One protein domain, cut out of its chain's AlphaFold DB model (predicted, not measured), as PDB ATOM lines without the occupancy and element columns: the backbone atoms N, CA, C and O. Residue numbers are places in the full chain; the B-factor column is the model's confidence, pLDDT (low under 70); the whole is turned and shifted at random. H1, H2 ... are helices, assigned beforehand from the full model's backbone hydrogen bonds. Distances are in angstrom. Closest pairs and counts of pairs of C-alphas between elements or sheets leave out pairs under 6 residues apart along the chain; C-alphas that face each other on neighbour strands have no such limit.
ATOM      1  N   ASP A 195     158.454 232.646 281.461       88.06
ATOM      2  CA  ASP A 195     159.638 233.152 282.167       88.06
ATOM      3  C   ASP A 195     160.698 233.714 281.207       88.06
ATOM      4  O   ASP A 195     161.665 234.340 281.640       88.06
ATOM      5  N   ALA A 196     160.546 233.470 279.902       89.44
ATOM      6  CA  ALA A 196     161.509 233.868 278.889       89.44
ATOM      7  C   ALA A 196     161.605 235.398 278.738       89.44
ATOM      8  O   ALA A 196     160.575 236.078 278.679       89.44
ATOM      9  N   PRO A 197     162.824 235.954 278.599       90.31
ATOM     10  CA  PRO A 197     163.015 237.370 278.340       90.31
ATOM     11  C   PRO A 197     162.467 237.740 276.957       90.31
ATOM     12  O   PRO A 197     162.685 237.043 275.963       90.31
ATOM     13  N   ASP A 198     161.788 238.882 276.890       89.50
ATOM     14  CA  ASP A 198     161.410 239.504 275.625       89.50
ATOM     15  C   ASP A 198     162.589 240.331 275.105       89.50
ATOM     16  O   ASP A 198     162.750 241.501 275.456       89.50
ATOM     17  N   TRP A 199     163.416 239.711 274.263       85.50
ATOM     18  CA  TRP A 199     164.624 240.310 273.687       85.50
ATOM     19  C   TRP A 199     164.375 241.635 272.955       85.50
ATOM     20  O   TRP A 199     165.277 242.462 272.877       85.50
ATOM     21  N   SER A 200     163.152 241.885 272.469       85.56
ATOM     22  CA  SER A 200     162.787 243.157 271.826       85.56
ATOM     23  C   SER A 200     162.603 244.316 272.816       85.56
ATOM     24  O   SER A 200     162.623 245.487 272.429       85.56
ATOM     25  N   LYS A 201     162.408 244.000 274.102       87.44
ATOM     26  CA  LYS A 201     162.189 244.965 275.186       87.44
ATOM     27  C   LYS A 201     163.410 245.183 276.066       87.44
ATOM     28  O   LYS A 201     163.379 246.115 276.862       87.44
ATOM     29  N   VAL A 202     164.453 244.372 275.911       87.19
ATOM     30  CA  VAL A 202     165.723 244.524 276.626       87.19
ATOM     31  C   VAL A 202     166.415 245.801 276.152       87.19
ATOM     32  O   VAL A 202     166.769 245.919 274.978       87.19
ATOM     33  N   LYS A 203     166.575 246.781 277.047       83.12
ATOM     34  CA  LYS A 203     167.127 248.105 276.712       83.12
ATOM     35  C   LYS A 203     168.308 248.514 277.571       83.12
ATOM     36  O   LYS A 203     169.093 249.347 277.119       83.12
ATOM     37  N   THR A 204     168.425 247.986 278.787       85.06
ATOM     38  CA  THR A 204     169.542 248.324 279.679       85.06
ATOM     39  C   THR A 204     170.597 247.213 279.719       85.06
ATOM     40  O   THR A 204     170.276 246.051 279.449       85.06
ATOM     41  N   PRO A 205     171.859 247.533 280.062       80.69
ATOM     42  CA  PRO A 205     172.903 246.526 280.259       80.69
ATOM     43  C   PRO A 205     172.528 245.455 281.290       80.69
ATOM     44  O   PRO A 205     172.837 244.282 281.102       80.69
ATOM     45  N   GLU A 206     171.834 245.840 282.363       83.94
ATOM     46  CA  GLU A 206     171.407 244.931 283.431       83.94
ATOM     47  C   GLU A 206     170.317 243.968 282.946       83.94
ATOM     48  O   GLU A 206     170.400 242.764 283.192       83.94
ATOM     49  N   GLU A 207     169.326 244.477 282.205       89.25
ATOM     50  CA  GLU A 207     168.300 243.648 281.565       89.25
ATOM     51  C   GLU A 207     168.926 242.672 280.560       89.25
ATOM     52  O   GLU A 207     168.522 241.511 280.485       89.25
ATOM     53  N   PHE A 208     169.942 243.122 279.816       90.94
ATOM     54  CA  PHE A 208     170.656 242.290 278.852       90.94
ATOM     55  C   PHE A 208     171.446 241.176 279.533       90.94
ATOM     56  O   PHE A 208     171.315 240.012 279.153       90.94
ATOM     57  N   GLN A 209     172.187 241.494 280.597       89.06
ATOM     58  CA  GLN A 209     172.877 240.492 281.404       89.06
ATOM     59  C   GLN A 209     171.904 239.455 281.976       89.06
ATOM     60  O   GLN A 209     172.175 238.253 281.927       89.06
ATOM     61  N   ALA A 210     170.772 239.904 282.523       89.88
ATOM     62  CA  ALA A 210     169.761 239.018 283.086       89.88
ATOM     63  C   ALA A 210     169.169 238.083 282.018       89.88
ATOM     64  O   ALA A 210     169.030 236.883 282.264       89.88
ATOM     65  N   ALA A 211     168.888 238.603 280.818       93.81
ATOM     66  CA  ALA A 211     168.389 237.815 279.695       93.81
ATOM     67  C   ALA A 211     169.399 236.746 279.238       93.81
ATOM     68  O   ALA A 211     169.022 235.585 279.058       93.81
ATOM     69  N   VAL A 212     170.683 237.105 279.119       90.00
ATOM     70  CA  VAL A 212     171.768 236.167 278.775       90.00
ATOM     71  C   VAL A 212     171.925 235.086 279.849       90.00
ATOM     72  O   VAL A 212     171.999 233.900 279.525       90.00
ATOM     73  N   ASN A 213     171.912 235.465 281.132       89.19
ATOM     74  CA  ASN A 213     171.998 234.518 282.248       89.19
ATOM     75  C   ASN A 213     170.846 233.514 282.234       89.19
ATOM     76  O   ASN A 213     171.073 232.310 282.357       89.19
ATOM     77  N   TRP A 214     169.617 234.003 282.051       93.62
ATOM     78  CA  TRP A 214     168.442 233.149 281.939       93.62
ATOM     79  C   TRP A 214     168.578 232.174 280.766       93.62
ATOM     80  O   TRP A 214     168.380 230.970 280.936       93.62
ATOM     81  N   ALA A 215     168.980 232.673 279.591       89.31
ATOM     82  CA  ALA A 215     169.119 231.855 278.394       89.31
ATOM     83  C   ALA A 215     170.151 230.744 278.586       89.31
ATOM     84  O   ALA A 215     169.867 229.584 278.273       89.31
ATOM     85  N   ARG A 216     171.338 231.063 279.119       84.75
ATOM     86  CA  ARG A 216     172.382 230.060 279.379       84.75
ATOM     87  C   ARG A 216     171.929 229.039 280.415       84.75
ATOM     88  O   ARG A 216     172.074 227.842 280.174       84.75
ATOM     89  N   ALA A 217     171.329 229.486 281.518       88.19
ATOM     90  CA  ALA A 217     170.835 228.595 282.563       88.19
ATOM     91  C   ALA A 217     169.764 227.625 282.034       88.19
ATOM     92  O   ALA A 217     169.821 226.429 282.321       88.19
ATOM     93  N   ALA A 218     168.827 228.103 281.208       89.12
ATOM     94  CA  ALA A 218     167.790 227.266 280.608       89.12
ATOM     95  C   ALA A 218     168.371 226.201 279.655       89.12
ATOM     96  O   ALA A 218     167.976 225.033 279.709       89.12
ATOM     97  N   GLN A 219     169.347 226.571 278.820       88.00
ATOM     98  CA  GLN A 219     170.034 225.637 277.915       88.00
ATOM     99  C   GLN A 219     170.860 224.594 278.685       88.00
ATOM    100  O   GLN A 219     170.816 223.403 278.369       88.00
ATOM    101  N   GLN A 220     171.577 225.023 279.729       85.31
ATOM    102  CA  GLN A 220     172.354 224.143 280.605       85.31
ATOM    103  C   GLN A 220     171.455 223.175 281.378       85.31
ATOM    104  O   GLN A 220     171.773 221.991 281.467       85.31
ATOM    105  N   HIS A 221     170.304 223.641 281.876       86.62
ATOM    106  CA  HIS A 221     169.321 222.799 282.561       86.62
ATOM    107  C   HIS A 221     168.827 221.648 281.672       86.62
ATOM    108  O   HIS A 221     168.662 220.518 282.135       86.62
ATOM    109  N   LEU A 222     168.644 221.910 280.375       81.56
ATOM    110  CA  LEU A 222     168.272 220.888 279.400       81.56
ATOM    111  C   LEU A 222     169.472 220.097 278.849       81.56
ATOM    112  O   LEU A 222     169.276 219.148 278.086       81.56
ATOM    113  N   GLY A 223     170.699 220.441 279.241       77.81
ATOM    114  CA  GLY A 223     171.922 219.734 278.872       77.81
ATOM    115  C   GLY A 223     172.302 219.876 277.399       77.81
ATOM    116  O   GLY A 223     172.771 218.903 276.807       77.81
ATOM    117  N   PHE A 224     172.053 221.038 276.788       76.31
ATOM    118  CA  PHE A 224     172.413 221.285 275.389       76.31
ATOM    119  C   PHE A 224     173.931 221.199 275.185       76.31
ATOM    120  O   PHE A 224     174.705 221.642 276.029       76.31
ATOM    121  N   SER A 225     174.356 220.623 274.059       61.00
ATOM    122  CA  SER A 225     175.774 220.506 273.688       61.00
ATOM    123  C   SER A 225     176.372 221.829 273.216       61.00
ATOM    124  O   SER A 225     177.555 222.079 273.421       61.00
ATOM    125  N   THR A 226     175.546 222.677 272.604       63.53
ATOM    126  CA  THR A 226     175.906 224.020 272.154       63.53
ATOM    127  C   THR A 226     175.078 225.018 272.945       63.53
ATOM    128  O   THR A 226     173.854 224.901 273.000       63.53
ATOM    129  N   VAL A 227     175.750 225.985 273.570       70.50
ATOM    130  CA  VAL A 227     175.109 227.036 274.361       70.50
ATOM    131  C   VAL A 227     175.375 228.373 273.692       70.50
ATOM    132  O   VAL A 227     176.528 228.761 273.523       70.50
ATOM    133  N   LEU A 228     174.307 229.073 273.329       76.62
ATOM    134  CA  LEU A 228     174.368 230.434 272.807       76.62
ATOM    135  C   LEU A 228     174.076 231.447 273.917       76.62
ATOM    136  O   LEU A 228     173.393 231.142 274.898       76.62
ATOM    137  N   ALA A 229     174.595 232.661 273.756       78.00
ATOM    138  CA  ALA A 229     174.346 233.760 274.681       78.00
ATOM    139  C   ALA A 229     173.009 234.457 274.390       78.00
ATOM    140  O   ALA A 229     172.299 234.851 275.314       78.00
ATOM    141  N   VAL A 230     172.663 234.594 273.107       87.44
ATOM    142  CA  VAL A 230     171.484 235.324 272.610       87.44
ATOM    143  C   VAL A 230     170.786 234.542 271.485       87.44
ATOM    144  O   VAL A 230     171.412 233.643 270.918       87.44
ATOM    145  N   PRO A 231     169.525 234.858 271.124       88.50
ATOM    146  CA  PRO A 231     168.872 234.290 269.944       88.50
ATOM    147  C   PRO A 231     169.654 234.587 268.669       88.50
ATOM    148  O   PRO A 231     170.270 235.652 268.557       88.50
ATOM    149  N   GLN A 232     169.581 233.685 267.689       78.94
ATOM    150  CA  GLN A 232     170.343 233.827 266.449       78.94
ATOM    151  C   GLN A 232     169.954 235.107 265.695       78.94
ATOM    152  O   GLN A 232     170.827 235.838 265.237       78.94
ATOM    153  N   GLU A 233     168.662 235.447 265.668       81.69
ATOM    154  CA  GLU A 233     168.154 236.684 265.055       81.69
ATOM    155  C   GLU A 233     168.774 237.946 265.683       81.69
ATOM    156  O   GLU A 233     169.103 238.913 264.989       81.69
ATOM    157  N   PHE A 234     168.989 237.930 267.002       86.50
ATOM    158  CA  PHE A 234     169.629 239.042 267.694       86.50
ATOM    159  C   PHE A 234     171.087 239.181 267.245       86.50
ATOM    160  O   PHE A 234     171.496 240.272 266.841       86.50
ATOM    161  N   SER A 235     171.856 238.085 267.230       80.94
ATOM    162  CA  SER A 235     173.235 238.104 266.726       80.94
ATOM    163  C   SER A 235     173.333 238.437 265.239       80.94
ATOM    164  O   SER A 235     174.266 239.134 264.847       80.94
ATOM    165  N   ASP A 236     172.352 238.036 264.428       81.62
ATOM    166  CA  ASP A 236     172.287 238.367 263.003       81.62
ATOM    167  C   ASP A 236     172.169 239.872 262.792       81.62
ATOM    168  O   ASP A 236     172.895 240.453 261.981       81.62
ATOM    169  N   SER A 237     171.327 240.528 263.594       87.19
ATOM    170  CA  SER A 237     171.191 241.982 263.569       87.19
ATOM    171  C   SER A 237     172.488 242.702 263.966       87.19
ATOM    172  O   SER A 237     172.822 243.731 263.375       87.19
ATOM    173  N   LEU A 238     173.244 242.155 264.924       87.56
ATOM    174  CA  LEU A 238     174.524 242.713 265.361       87.56
ATOM    175  C   LEU A 238     175.624 242.497 264.323       87.56
ATOM    176  O   LEU A 238     176.335 243.440 263.986       87.56
ATOM    177  N   GLY A 239     175.738 241.282 263.785       82.31
ATOM    178  CA  GLY A 239     176.711 240.949 262.750       82.31
ATOM    179  C   GLY A 239     176.507 241.794 261.498       82.31
ATOM    180  O   GLY A 239     177.469 242.367 260.992       82.31
ATOM    181  N   ALA A 240     175.255 241.955 261.054       88.38
ATOM    182  CA  ALA A 240     174.913 242.800 259.914       88.38
ATOM    183  C   ALA A 240     175.319 244.267 260.127       88.38
ATOM    184  O   ALA A 240     175.929 244.854 259.237       88.38
ATOM    185  N   ARG A 241     175.047 244.843 261.309       87.44
ATOM    186  CA  ARG A 241     175.475 246.212 261.657       87.44
ATOM    187  C   ARG A 241     176.994 246.342 261.746       87.44
ATOM    188  O   ARG A 241     177.549 247.359 261.344       87.44
ATOM    189  N   TYR A 242     177.680 245.326 262.265       87.12
ATOM    190  CA  TYR A 242     179.130 245.369 262.449       87.12
ATOM    191  C   TYR A 242     179.902 245.361 261.120       87.12
ATOM    192  O   TYR A 242     180.964 245.975 261.004       87.12
ATOM    193  N   VAL A 243     179.365 244.716 260.085       83.56
ATOM    194  CA  VAL A 243     179.980 244.717 258.743       83.56
ATOM    195  C   VAL A 243     179.357 245.730 257.787       83.56
ATOM    196  O   VAL A 243     179.725 245.754 256.616       83.56
ATOM    197  N   ASP A 244     178.449 246.576 258.273       86.38
ATOM    198  CA  ASP A 244     177.866 247.668 257.499       86.38
ATOM    199  C   ASP A 244     178.931 248.743 257.234       86.38
ATOM    200  O   ASP A 244     179.381 249.459 258.132       86.38
ATOM    201  N   ASP A 245     179.374 248.829 255.984       82.19
ATOM    202  CA  ASP A 245     180.401 249.765 255.536       82.19
ATOM    203  C   ASP A 245     179.901 251.215 255.469       82.19
ATOM    204  O   ASP A 245     180.716 252.141 255.510       82.19
ATOM    205  N   SER A 246     178.581 251.425 255.466       85.31
ATOM    206  CA  SER A 246     177.970 252.754 255.536       85.31
ATOM    207  C   SER A 246     178.137 253.409 256.911       85.31
ATOM    208  O   SER A 246     178.060 254.636 257.034       85.31
ATOM    209  N   VAL A 247     178.427 252.614 257.945       83.75
ATOM    210  CA  VAL A 247     178.676 253.087 259.306       83.75
ATOM    211  C   VAL A 247     180.189 253.170 259.561       83.75
ATOM    212  O   VAL A 247     180.932 252.221 259.285       83.75
ATOM    213  N   PRO A 248     180.715 254.269 260.138       84.19
ATOM    214  CA  PRO A 248     182.130 254.350 260.501       84.19
ATOM    215  C   PRO A 248     182.557 253.205 261.432       84.19
ATOM    216  O   PRO A 248     181.878 252.917 262.418       84.19
ATOM    217  N   LEU A 249     183.711 252.579 261.166       75.00
ATOM    218  CA  LEU A 249     184.225 251.446 261.960       75.00
ATOM    219  C   LEU A 249     184.322 251.769 263.459       75.00
ATOM    220  O   LEU A 249     184.005 250.937 264.302       75.00
ATOM    221  N   GLN A 250     184.700 253.004 263.795       73.88
ATOM    222  CA  GLN A 250     184.759 253.475 265.177       73.88
ATOM    223  C   GLN A 250     183.399 253.386 265.884       73.88
ATOM    224  O   GLN A 250     183.333 252.949 267.029       73.88
ATOM    225  N   GLN A 251     182.320 253.766 265.195       79.75
ATOM    226  CA  GLN A 251     180.963 253.717 265.737       79.75
ATOM    227  C   GLN A 251     180.508 252.266 265.935       79.75
ATOM    228  O   GLN A 251     179.996 251.923 266.997       79.75
ATOM    229  N   ARG A 252     180.789 251.392 264.963       84.12
ATOM    230  CA  ARG A 252     180.496 249.952 265.050       84.12
ATOM    231  C   ARG A 252     181.231 249.278 266.211       84.12
ATOM    232  O   ARG A 252     180.639 248.489 266.944       84.12
ATOM    233  N   ASN A 253     182.501 249.634 266.419       76.25
ATOM    234  CA  ASN A 253     183.301 249.145 267.540       76.25
ATOM    235  C   ASN A 253     182.765 249.636 268.887       76.25
ATOM    236  O   ASN A 253     182.724 248.852 269.829       76.25
ATOM    237  N   ILE A 254     182.340 250.901 268.985       76.31
ATOM    238  CA  ILE A 254     181.696 251.443 270.190       76.31
ATOM    239  C   ILE A 254     180.443 250.634 270.535       76.31
ATOM    240  O   ILE A 254     180.337 250.135 271.653       76.31
ATOM    241  N   GLU A 255     179.532 250.485 269.574       86.06
ATOM    242  CA  GLU A 255     178.236 249.840 269.792       86.06
ATOM    243  C   GLU A 255     178.393 248.379 270.221       86.06
ATOM    244  O   GLU A 255     177.807 247.959 271.218       86.06
ATOM    245  N   LEU A 256     179.229 247.609 269.518       85.56
ATOM    246  CA  LEU A 256     179.432 246.204 269.856       85.56
ATOM    247  C   LEU A 256     180.201 246.024 271.170       85.56
ATOM    248  O   LEU A 256     179.872 245.130 271.950       85.56
ATOM    249  N   SER A 257     181.180 246.889 271.455       78.31
ATOM    250  CA  SER A 257     181.911 246.826 272.725       78.31
ATOM    251  C   SER A 257     180.998 247.133 273.911       78.31
ATOM    252  O   SER A 257     181.130 246.479 274.938       78.31
ATOM    253  N   ASP A 258     180.054 248.075 273.782       83.81
ATOM    254  CA  ASP A 258     179.071 248.376 274.835       83.81
ATOM    255  C   ASP A 258     178.159 247.170 275.120       83.81
ATOM    256  O   ASP A 258     177.888 246.857 276.282       83.81
ATOM    257  N   ILE A 259     177.753 246.438 274.078       87.31
ATOM    258  CA  ILE A 259     176.953 245.212 274.216       87.31
ATOM    259  C   ILE A 259     177.768 244.091 274.873       87.31
ATOM    260  O   ILE A 259     177.291 243.447 275.806       87.31
ATOM    261  N   LEU A 260     179.005 243.856 274.428       79.69
ATOM    262  CA  LEU A 260     179.872 242.826 275.014       79.69
ATOM    263  C   LEU A 260     180.235 243.152 276.466       79.69
ATOM    264  O   LEU A 260     180.299 242.253 277.301       79.69
ATOM    265  N   LYS A 261     180.412 244.437 276.786       83.56
ATOM    266  CA  LYS A 261     180.655 244.927 278.146       83.56
ATOM    267  C   LYS A 261     179.471 244.656 279.079       83.56
ATOM    268  O   LYS A 261     179.677 244.389 280.259       83.56
ATOM    269  N   ALA A 262     178.242 244.702 278.563       87.38
ATOM    270  CA  ALA A 262     177.058 244.355 279.343       87.38
ATOM    271  C   ALA A 262     177.050 242.877 279.774       87.38
ATOM    272  O   ALA A 262     176.451 242.569 280.799       87.38
ATOM    273  N   VAL A 263     177.748 241.990 279.047       81.75
ATOM    274  CA  VAL A 263     177.877 240.566 279.388       81.75
ATOM    275  C   VAL A 263     179.045 240.337 280.353       81.75
ATOM    276  O   VAL A 263     180.195 240.282 279.940       81.75
ATOM    277  N   ARG A 264     178.782 240.191 281.648       78.12
ATOM    278  CA  ARG A 264     179.772 240.023 282.725       78.12
ATOM    279  C   ARG A 264     180.455 238.664 282.722       78.12
ATOM    280  O   ARG A 264     181.656 238.594 282.936       78.12
ATOM    281  N   ASP A 265     179.712 237.613 282.413       69.94
ATOM    282  CA  ASP A 265     180.246 236.258 282.318       69.94
ATOM    283  C   ASP A 265     181.180 236.115 281.092       69.94
ATOM    284  O   ASP A 265     180.709 236.241 279.954       69.94
ATOM    285  N   PRO A 266     182.490 235.855 281.285       65.19
ATOM    286  CA  PRO A 266     183.465 235.816 280.195       65.19
ATOM    287  C   PRO A 266     183.144 234.763 279.133       65.19
ATOM    288  O   PRO A 266     183.322 235.013 277.941       65.19
ATOM    289  N   GLU A 267     182.628 233.602 279.535       61.25
ATOM    290  CA  GLU A 267     182.251 232.552 278.588       61.25
ATOM    291  C   GLU A 267     181.047 232.970 277.740       61.25
ATOM    292  O   GLU A 267     181.037 232.768 276.526       61.25
ATOM    293  N   ALA A 268     180.041 233.592 278.363       67.56
ATOM    294  CA  ALA A 268     178.864 234.099 277.663       67.56
ATOM    295  C   ALA A 268     179.236 235.221 276.688       67.56
ATOM    296  O   ALA A 268     178.700 235.299 275.583       67.56
ATOM    297  N   ARG A 269     180.181 236.078 277.079       76.38
ATOM    298  CA  ARG A 269     180.687 237.174 276.254       76.38
ATOM    299  C   ARG A 269     181.427 236.655 275.020       76.38
ATOM    300  O   ARG A 269     181.193 237.144 273.917       76.38
ATOM    301  N   VAL A 270     182.274 235.639 275.190       62.72
ATOM    302  CA  VAL A 270     182.960 234.968 274.073       62.72
ATOM    303  C   VAL A 270     181.957 234.259 273.164       62.72
ATOM    304  O   VAL A 270     182.057 234.393 271.945       62.72
ATOM    305  N   ALA A 271     180.958 233.574 273.727       68.88
ATOM    306  CA  ALA A 271     179.896 232.946 272.944       68.88
ATOM    307  C   ALA A 271     179.124 233.980 272.105       68.88
ATOM    308  O   ALA A 271     178.932 233.775 270.908       68.88
ATOM    309  N   LEU A 272     178.764 235.131 272.687       78.12
ATOM    310  CA  LEU A 272     178.122 236.232 271.964       78.12
ATOM    311  C   LEU A 272     179.002 236.761 270.823       78.12
ATOM    312  O   LEU A 272     178.524 236.912 269.700       78.12
ATOM    313  N   ALA A 273     180.289 237.008 271.073       70.00
ATOM    314  CA  ALA A 273     181.214 237.451 270.031       70.00
ATOM    315  C   ALA A 273     181.368 236.410 268.906       70.00
ATOM    316  O   ALA A 273     181.412 236.777 267.732       70.00
ATOM    317  N   GLY A 274     181.380 235.120 269.250       65.69
ATOM    318  CA  GLY A 274     181.364 234.015 268.292       65.69
ATOM    319  C   GLY A 274     180.099 233.994 267.428       65.69
ATOM    320  O   GLY A 274     180.191 233.816 266.214       65.69
ATOM    321  N   GLN A 275     178.926 234.251 268.015       75.69
ATOM    322  CA  GLN A 275     177.676 234.383 267.258       75.69
ATOM    323  C   GLN A 275     177.728 235.569 266.286       75.69
ATOM    324  O   GLN A 275     177.447 235.406 265.100       75.69
ATOM    325  N   VAL A 276     178.156 236.743 266.764       77.19
ATOM    326  CA  VAL A 276     178.298 237.952 265.934       77.19
ATOM    327  C   VAL A 276     179.284 237.725 264.789       77.19
ATOM    328  O   VAL A 276     179.002 238.137 263.666       77.19
ATOM    329  N   PHE A 277     180.399 237.028 265.038       76.56
ATOM    330  CA  PHE A 277     181.374 236.657 264.011       76.56
ATOM    331  C   PHE A 277     180.736 235.859 262.873       76.56
ATOM    332  O   PHE A 277     180.933 236.196 261.706       76.56
ATOM    333  N   GLN A 278     179.953 234.825 263.189       69.12
ATOM    334  CA  GLN A 278     179.330 233.969 262.176       69.12
ATOM    335  C   GLN A 278     178.293 234.731 261.347       69.12
ATOM    336  O   GLN A 278     178.281 234.637 260.115       69.12
ATOM    337  N   SER A 279     177.467 235.539 262.009       78.06
ATOM    338  CA  SER A 279     176.494 236.408 261.349       78.06
ATOM    339  C   SER A 279     177.172 237.431 260.428       78.06
ATOM    340  O   SER A 279     176.800 237.579 259.262       78.06
ATOM    341  N   ALA A 280     178.225 238.088 260.916       74.44
ATOM    342  CA  ALA A 280     179.036 239.035 260.157       74.44
ATOM    343  C   ALA A 280     179.726 238.373 258.953       74.44
ATOM    344  O   ALA A 280     179.656 238.885 257.839       74.44
ATOM    345  N   LEU A 281     180.335 237.200 259.141       72.38
ATOM    346  CA  LEU A 281     180.990 236.440 258.076       72.38
ATOM    347  C   LEU A 281     179.999 235.989 256.998       72.38
ATOM    348  O   LEU A 281     180.311 236.029 255.807       72.38
ATOM    349  N   THR A 282     178.796 235.582 257.402       75.62
ATOM    350  CA  THR A 282     177.714 235.226 256.478       75.62
ATOM    351  C   THR A 282     177.338 236.424 255.616       75.62
ATOM    352  O   THR A 282     177.240 236.300 254.395       75.62
ATOM    353  N   ARG A 283     177.218 237.605 256.227       78.81
ATOM    354  CA  ARG A 283     176.934 238.842 255.506       78.81
ATOM    355  C   ARG A 283     178.074 239.256 254.574       78.81
ATOM    356  O   ARG A 283     177.806 239.632 253.441       78.81
ATOM    357  N   LEU A 284     179.334 239.121 254.992       73.06
ATOM    358  CA  LEU A 284     180.490 239.382 254.125       73.06
ATOM    359  C   LEU A 284     180.519 238.453 252.907       73.06
ATOM    360  O   LEU A 284     180.759 238.910 251.794       73.06
ATOM    361  N   ARG A 285     180.228 237.159 253.098       74.88
ATOM    362  CA  ARG A 285     180.124 236.184 251.999       74.88
ATOM    363  C   ARG A 285     179.004 236.538 251.022       74.88
ATOM    364  O   ARG A 285     179.209 236.419 249.822       74.88
ATOM    365  N   GLN A 286     177.849 236.978 251.527       78.62
ATOM    366  CA  GLN A 286     176.744 237.460 250.691       78.62
ATOM    367  C   GLN A 286     177.164 238.692 249.885       78.62
ATOM    368  O   GLN A 286     177.061 238.682 248.664       78.62
ATOM    369  N   ASN A 287     177.737 239.700 250.547       76.75
ATOM    370  CA  ASN A 287     178.220 240.912 249.884       76.75
ATOM    371  C   ASN A 287     179.273 240.596 248.803       76.75
ATOM    372  O   ASN A 287     179.255 241.199 247.738       76.75
ATOM    373  N   ALA A 288     180.166 239.633 249.052       75.62
ATOM    374  CA  ALA A 288     181.170 239.188 248.083       75.62
ATOM    375  C   ALA A 288     180.577 238.397 246.907       75.62
ATOM    376  O   ALA A 288     181.105 238.460 245.802       75.62
ATOM    377  N   ALA A 289     179.486 237.659 247.120       76.75
ATOM    378  CA  ALA A 289     178.763 237.014 246.027       76.75
ATOM    379  C   ALA A 289     178.072 238.047 245.116       76.75
ATOM    380  O   ALA A 289     177.992 237.837 243.906       76.75
ATOM    381  N   ASP A 290     177.619 239.163 245.697       78.75
ATOM    382  CA  ASP A 290     176.937 240.250 244.990       78.75
ATOM    383  C   ASP A 290     177.908 241.271 244.353       78.75
ATOM    384  O   ASP A 290     177.527 241.979 243.416       78.75
ATOM    385  N   ASP A 291     179.166 241.335 244.811       74.31
ATOM    386  CA  ASP A 291     180.223 242.184 244.247       74.31
ATOM    387  C   ASP A 291     181.384 241.354 243.658       74.31
ATOM    388  O   ASP A 291     182.272 240.910 244.393       74.31
ATOM    389  N   PRO A 292     181.471 241.214 242.319       70.25
ATOM    390  CA  PRO A 292     182.523 240.436 241.661       70.25
ATOM    391  C   PRO A 292     183.938 241.017 241.836       70.25
ATOM    392  O   PRO A 292     184.900 240.422 241.350       70.25
ATOM    393  N   LYS A 293     184.088 242.183 242.479       76.25
ATOM    394  CA  LYS A 293     185.392 242.778 242.793       76.25
ATOM    395  C   LYS A 293     186.030 242.205 244.053       76.25
ATOM    396  O   LYS A 293     187.236 242.366 244.200       76.25
ATOM    397  N   ILE A 294     185.266 241.564 244.940       73.50
ATOM    398  CA  ILE A 294     185.811 240.976 246.167       73.50
ATOM    399  C   ILE A 294     186.399 239.607 245.837       73.50
ATOM    400  O   ILE A 294     185.690 238.650 245.524       73.50
ATOM    401  N   THR A 295     187.721 239.497 245.915       74.62
ATOM    402  CA  THR A 295     188.414 238.229 245.676       74.62
ATOM    403  C   THR A 295     188.277 237.278 246.874       74.62
ATOM    404  O   THR A 295     188.138 237.726 248.017       74.62
ATOM    405  N   PRO A 296     188.401 235.950 246.672       72.25
ATOM    406  CA  PRO A 296     188.432 234.994 247.782       72.25
ATOM    407  C   PRO A 296     189.516 235.303 248.829       72.25
ATOM    408  O   PRO A 296     189.287 235.125 250.023       72.25
ATOM    409  N   ALA A 297     190.675 235.811 248.394       65.62
ATOM    410  CA  ALA A 297     191.778 236.183 249.279       65.62
ATOM    411  C   ALA A 297     191.455 237.421 250.134       65.62
ATOM    412  O   ALA A 297     191.785 237.459 251.320       65.62
ATOM    413  N   GLU A 298     190.783 238.426 249.564       71.25
ATOM    414  CA  GLU A 298     190.316 239.595 250.318       71.25
ATOM    415  C   GLU A 298     189.231 239.213 251.323       71.25
ATOM    416  O   GLU A 298     189.279 239.666 252.464       71.25
ATOM    417  N   LEU A 299     188.296 238.338 250.940       69.00
ATOM    418  CA  LEU A 299     187.275 237.818 251.849       69.00
ATOM    419  C   LEU A 299     187.900 237.038 253.019       69.00
ATOM    420  O   LEU A 299     187.483 237.204 254.165       69.00
ATOM    421  N   GLU A 300     188.929 236.226 252.761       63.94
ATOM    422  CA  GLU A 300     189.664 235.509 253.809       63.94
ATOM    423  C   GLU A 300     190.407 236.471 254.752       63.94
ATOM    424  O   GLU A 300     190.381 236.294 255.973       63.94
ATOM    425  N   ALA A 301     191.040 237.517 254.212       64.81
ATOM    426  CA  ALA A 301     191.700 238.543 255.015       64.81
ATOM    427  C   ALA A 301     190.698 239.322 255.885       64.81
ATOM    428  O   ALA A 301     190.948 239.534 257.073       64.81
ATOM    429  N   GLN A 302     189.540 239.690 255.326       70.06
ATOM    430  CA  GLN A 302     188.455 240.332 256.071       70.06
ATOM    431  C   GLN A 302     187.934 239.428 257.194       70.06
ATOM    432  O   GLN A 302     187.761 239.900 258.315       70.06
ATOM    433  N   ALA A 303     187.761 238.127 256.936       60.31
ATOM    434  CA  ALA A 303     187.334 237.162 257.945       60.31
ATOM    435  C   ALA A 303     188.344 237.029 259.101       60.31
ATOM    436  O   ALA A 303     187.943 237.018 260.262       60.31
ATOM    437  N   LYS A 304     189.653 236.979 258.812       59.44
ATOM    438  CA  LYS A 304     190.706 236.914 259.847       59.44
ATOM    439  C   LYS A 304     190.760 238.180 260.703       59.44
ATOM    440  O   LYS A 304     190.878 238.083 261.925       59.44
ATOM    441  N   ASN A 305     190.646 239.352 260.080       65.19
ATOM    442  CA  ASN A 305     190.620 240.625 260.802       65.19
ATOM    443  C   ASN A 305     189.378 240.720 261.694       65.19
ATOM    444  O   ASN A 305     189.508 240.975 262.887       65.19
ATOM    445  N   LEU A 306     188.202 240.399 261.146       69.69
ATOM    446  CA  LEU A 306     186.942 240.324 261.883       69.69
ATOM    447  C   LEU A 306     187.051 239.390 263.099       69.69
ATOM    448  O   LEU A 306     186.640 239.752 264.198       69.69
ATOM    449  N   GLN A 307     187.633 238.202 262.922       57.25
ATOM    450  CA  GLN A 307     187.840 237.249 264.011       57.25
ATOM    451  C   GLN A 307     188.738 237.826 265.113       57.25
ATOM    452  O   GLN A 307     188.392 237.755 266.291       57.25
ATOM    453  N   SER A 308     189.883 238.397 264.737       54.06
ATOM    454  CA  SER A 308     190.829 239.005 265.677       54.06
ATOM    455  C   SER A 308     190.194 240.166 266.445       54.06
ATOM    456  O   SER A 308     190.327 240.242 267.666       54.06
ATOM    457  N   ASP A 309     189.477 241.052 265.755       63.03
ATOM    458  CA  ASP A 309     188.825 242.211 266.367       63.03
ATOM    459  C   ASP A 309     187.767 241.779 267.386       63.03
ATOM    460  O   ASP A 309     187.759 242.276 268.512       63.03
ATOM    461  N   LEU A 310     186.936 240.792 267.042       65.44
ATOM    462  CA  LEU A 310     185.896 240.275 267.933       65.44
ATOM    463  C   LEU A 310     186.460 239.501 269.127       65.44
ATOM    464  O   LEU A 310     185.945 239.655 270.232       65.44
ATOM    465  N   ILE A 311     187.533 238.723 268.950       57.97
ATOM    466  CA  ILE A 311     188.222 238.054 270.067       57.97
ATOM    467  C   ILE A 311     188.798 239.094 271.031       57.97
ATOM    468  O   ILE A 311     188.594 238.987 272.239       57.97
ATOM    469  N   ASN A 312     189.480 240.121 270.514       60.06
ATOM    470  CA  ASN A 312     190.044 241.183 271.347       60.06
ATOM    471  C   ASN A 312     188.949 241.981 272.069       60.06
ATOM    472  O   ASN A 312     189.093 242.299 273.249       60.06
ATOM    473  N   MET A 313     187.842 242.274 271.384       69.38
ATOM    474  CA  MET A 313     186.702 242.987 271.953       69.38
ATOM    475  C   MET A 313     185.965 242.151 273.003       69.38
ATOM    476  O   MET A 313     185.529 242.696 274.008       69.38
ATOM    477  N   ALA A 314     185.860 240.834 272.824       61.72
ATOM    478  CA  ALA A 314     185.295 239.942 273.833       61.72
ATOM    479  C   ALA A 314     186.218 239.798 275.048       61.72
ATOM    480  O   ALA A 314     185.749 239.820 276.181       61.72
ATOM    481  N   ALA A 315     187.529 239.678 274.833       53.91
ATOM    482  CA  ALA A 315     188.495 239.569 275.921       53.91
ATOM    483  C   ALA A 315     188.564 240.857 276.753       53.91
ATOM    484  O   ALA A 315     188.655 240.784 277.973       53.91
ATOM    485  N   HIS A 316     188.487 242.022 276.101       67.94
ATOM    486  CA  HIS A 316     188.636 243.323 276.752       67.94
ATOM    487  C   HIS A 316     187.624 244.352 276.217       67.94
ATOM    488  O   HIS A 316     188.019 245.344 275.593       67.94
ATOM    489  N   PRO A 317     186.312 244.181 276.457       66.25
ATOM    490  CA  PRO A 317     185.282 245.046 275.880       66.25
ATOM    491  C   PRO A 317     185.372 246.471 276.416       66.25
ATOM    492  O   PRO A 317     185.216 247.428 275.662       66.25
ATOM    493  N   ALA A 318     185.709 246.638 277.698       65.38
ATOM    494  CA  ALA A 318     185.931 247.949 278.291       65.38
ATOM    495  C   ALA A 318     187.119 248.672 277.634       65.38
ATOM    496  O   ALA A 318     187.045 249.877 277.390       65.38
ATOM    497  N   ARG A 319     188.186 247.938 277.291       63.81
ATOM    498  CA  ARG A 319     189.349 248.477 276.581       63.81
ATOM    499  C   ARG A 319     189.037 248.787 275.123       63.81
ATOM    500  O   ARG A 319     189.366 249.874 274.676       63.81
ATOM    501  N   ALA A 320     188.365 247.896 274.402       63.31
ATOM    502  CA  ALA A 320     187.955 248.135 273.020       63.31
ATOM    503  C   ALA A 320     187.007 249.342 272.916       63.31
ATOM    504  O   ALA A 320     187.192 250.218 272.067       63.31
ATOM    505  N   ARG A 321     186.058 249.460 273.855       67.06
ATOM    506  CA  ARG A 321     185.167 250.617 273.983       67.06
ATOM    507  C   ARG A 321     185.920 251.900 274.300       67.06
ATOM    508  O   ARG A 321     185.610 252.949 273.734       67.06
ATOM    509  N   PHE A 322     186.869 251.824 275.229       58.59
ATOM    510  CA  PHE A 322     187.743 252.930 275.589       58.59
ATOM    511  C   PHE A 322     188.566 253.365 274.379       58.59
ATOM    512  O   PHE A 322     188.550 254.542 274.033       58.59
ATOM    513  N   ASP A 323     189.206 252.427 273.681       61.69
ATOM    514  CA  ASP A 323     190.060 252.665 272.523       61.69
ATOM    515  C   ASP A 323     189.293 253.300 271.363       61.69
ATOM    516  O   ASP A 323     189.790 254.270 270.779       61.69
ATOM    517  N   ALA A 324     188.068 252.831 271.114       60.66
ATOM    518  CA  ALA A 324     187.148 253.395 270.135       60.66
ATOM    519  C   ALA A 324     186.472 254.699 270.609       60.66
ATOM    520  O   ALA A 324     185.989 255.475 269.786       60.66
TER     521      ALA A 324
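This is residues 195 to 324 of the 654 residues of an uncharacterized protein of Mesorhizobium sp (UniProt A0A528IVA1). Two long helices, H4 and H5, lie side by side as a hairpin, and H3 joins them near one end to make a loose bundle of three that run up and down. H1 stands across that end, H2 crosses H4, and the short H6 folds back along H3. The printed part has 130 residues with six named helices, H1 to H6 in chain order, and no named strand; the class is all helix. The whole is compact, with a radius of gyration of the C-alphas of 15.2 A and spans of 48 by 32 by 24 A.

Start at the longest helix, H4, residues 266 to 290. It forms a hairpin with H5, residues 296 to 315: they touch at a shallow tilt of 20 degrees, opposite ways, the closest C-alphas, Val 270 and Ala 314, being 5.5 A apart. H2, residues 232 to 242, touches residues 272 to 283 of H4 alone, at a steep tilt of 66 degrees; look at the closest C-alphas, Gly 239 and Ala 280, 4.0 A apart. H3, residues 249 to 262, is the hub, touching five helices. Its residues 260 to 261 alone touch H4, with the closest C-alphas, Leu 260 and Arg 269, 5.8 A apart. H6, residues 317 to 324, touches H3 at a shallow tilt of 21 degrees, opposite ways; the closest C-alphas, Ser 257 and Pro 317, are 4.9 A apart. H1, residues 205 to 221, touches H3 with residues 205 to 209 alone, the closest C-alphas, Pro 205 and Ala 262, being 4.8 A apart. H1 and H5 are apart. In all six helices every O i to N i+4 pair is within hydrogen-bond range.

Find C-alpha 205 at (172.903, 246.526, 280.259); from there H1 runs 24.1 A to His 221. H2 runs from Gln 232 to Tyr 242, and H3 from Leu 249 to Ala 262, 20.1 A. Find C-alpha 266 at (183.465, 235.816, 280.195), where H4 begins; it runs 36.1 A to Asp 290. H5 then runs 28.5 A from Pro 296 to Ala 315, and H6 ends at C-alpha 324, (187.148, 253.395, 270.135).

The two C-alphas farthest apart, Asp 195 and Lys 293, are 48.0 A apart. The printed part has no cut and no long link. Look in the B-factor column: the mean pLDDT of the printed part is 76.8, and residues 303 to 324 are among those under 70.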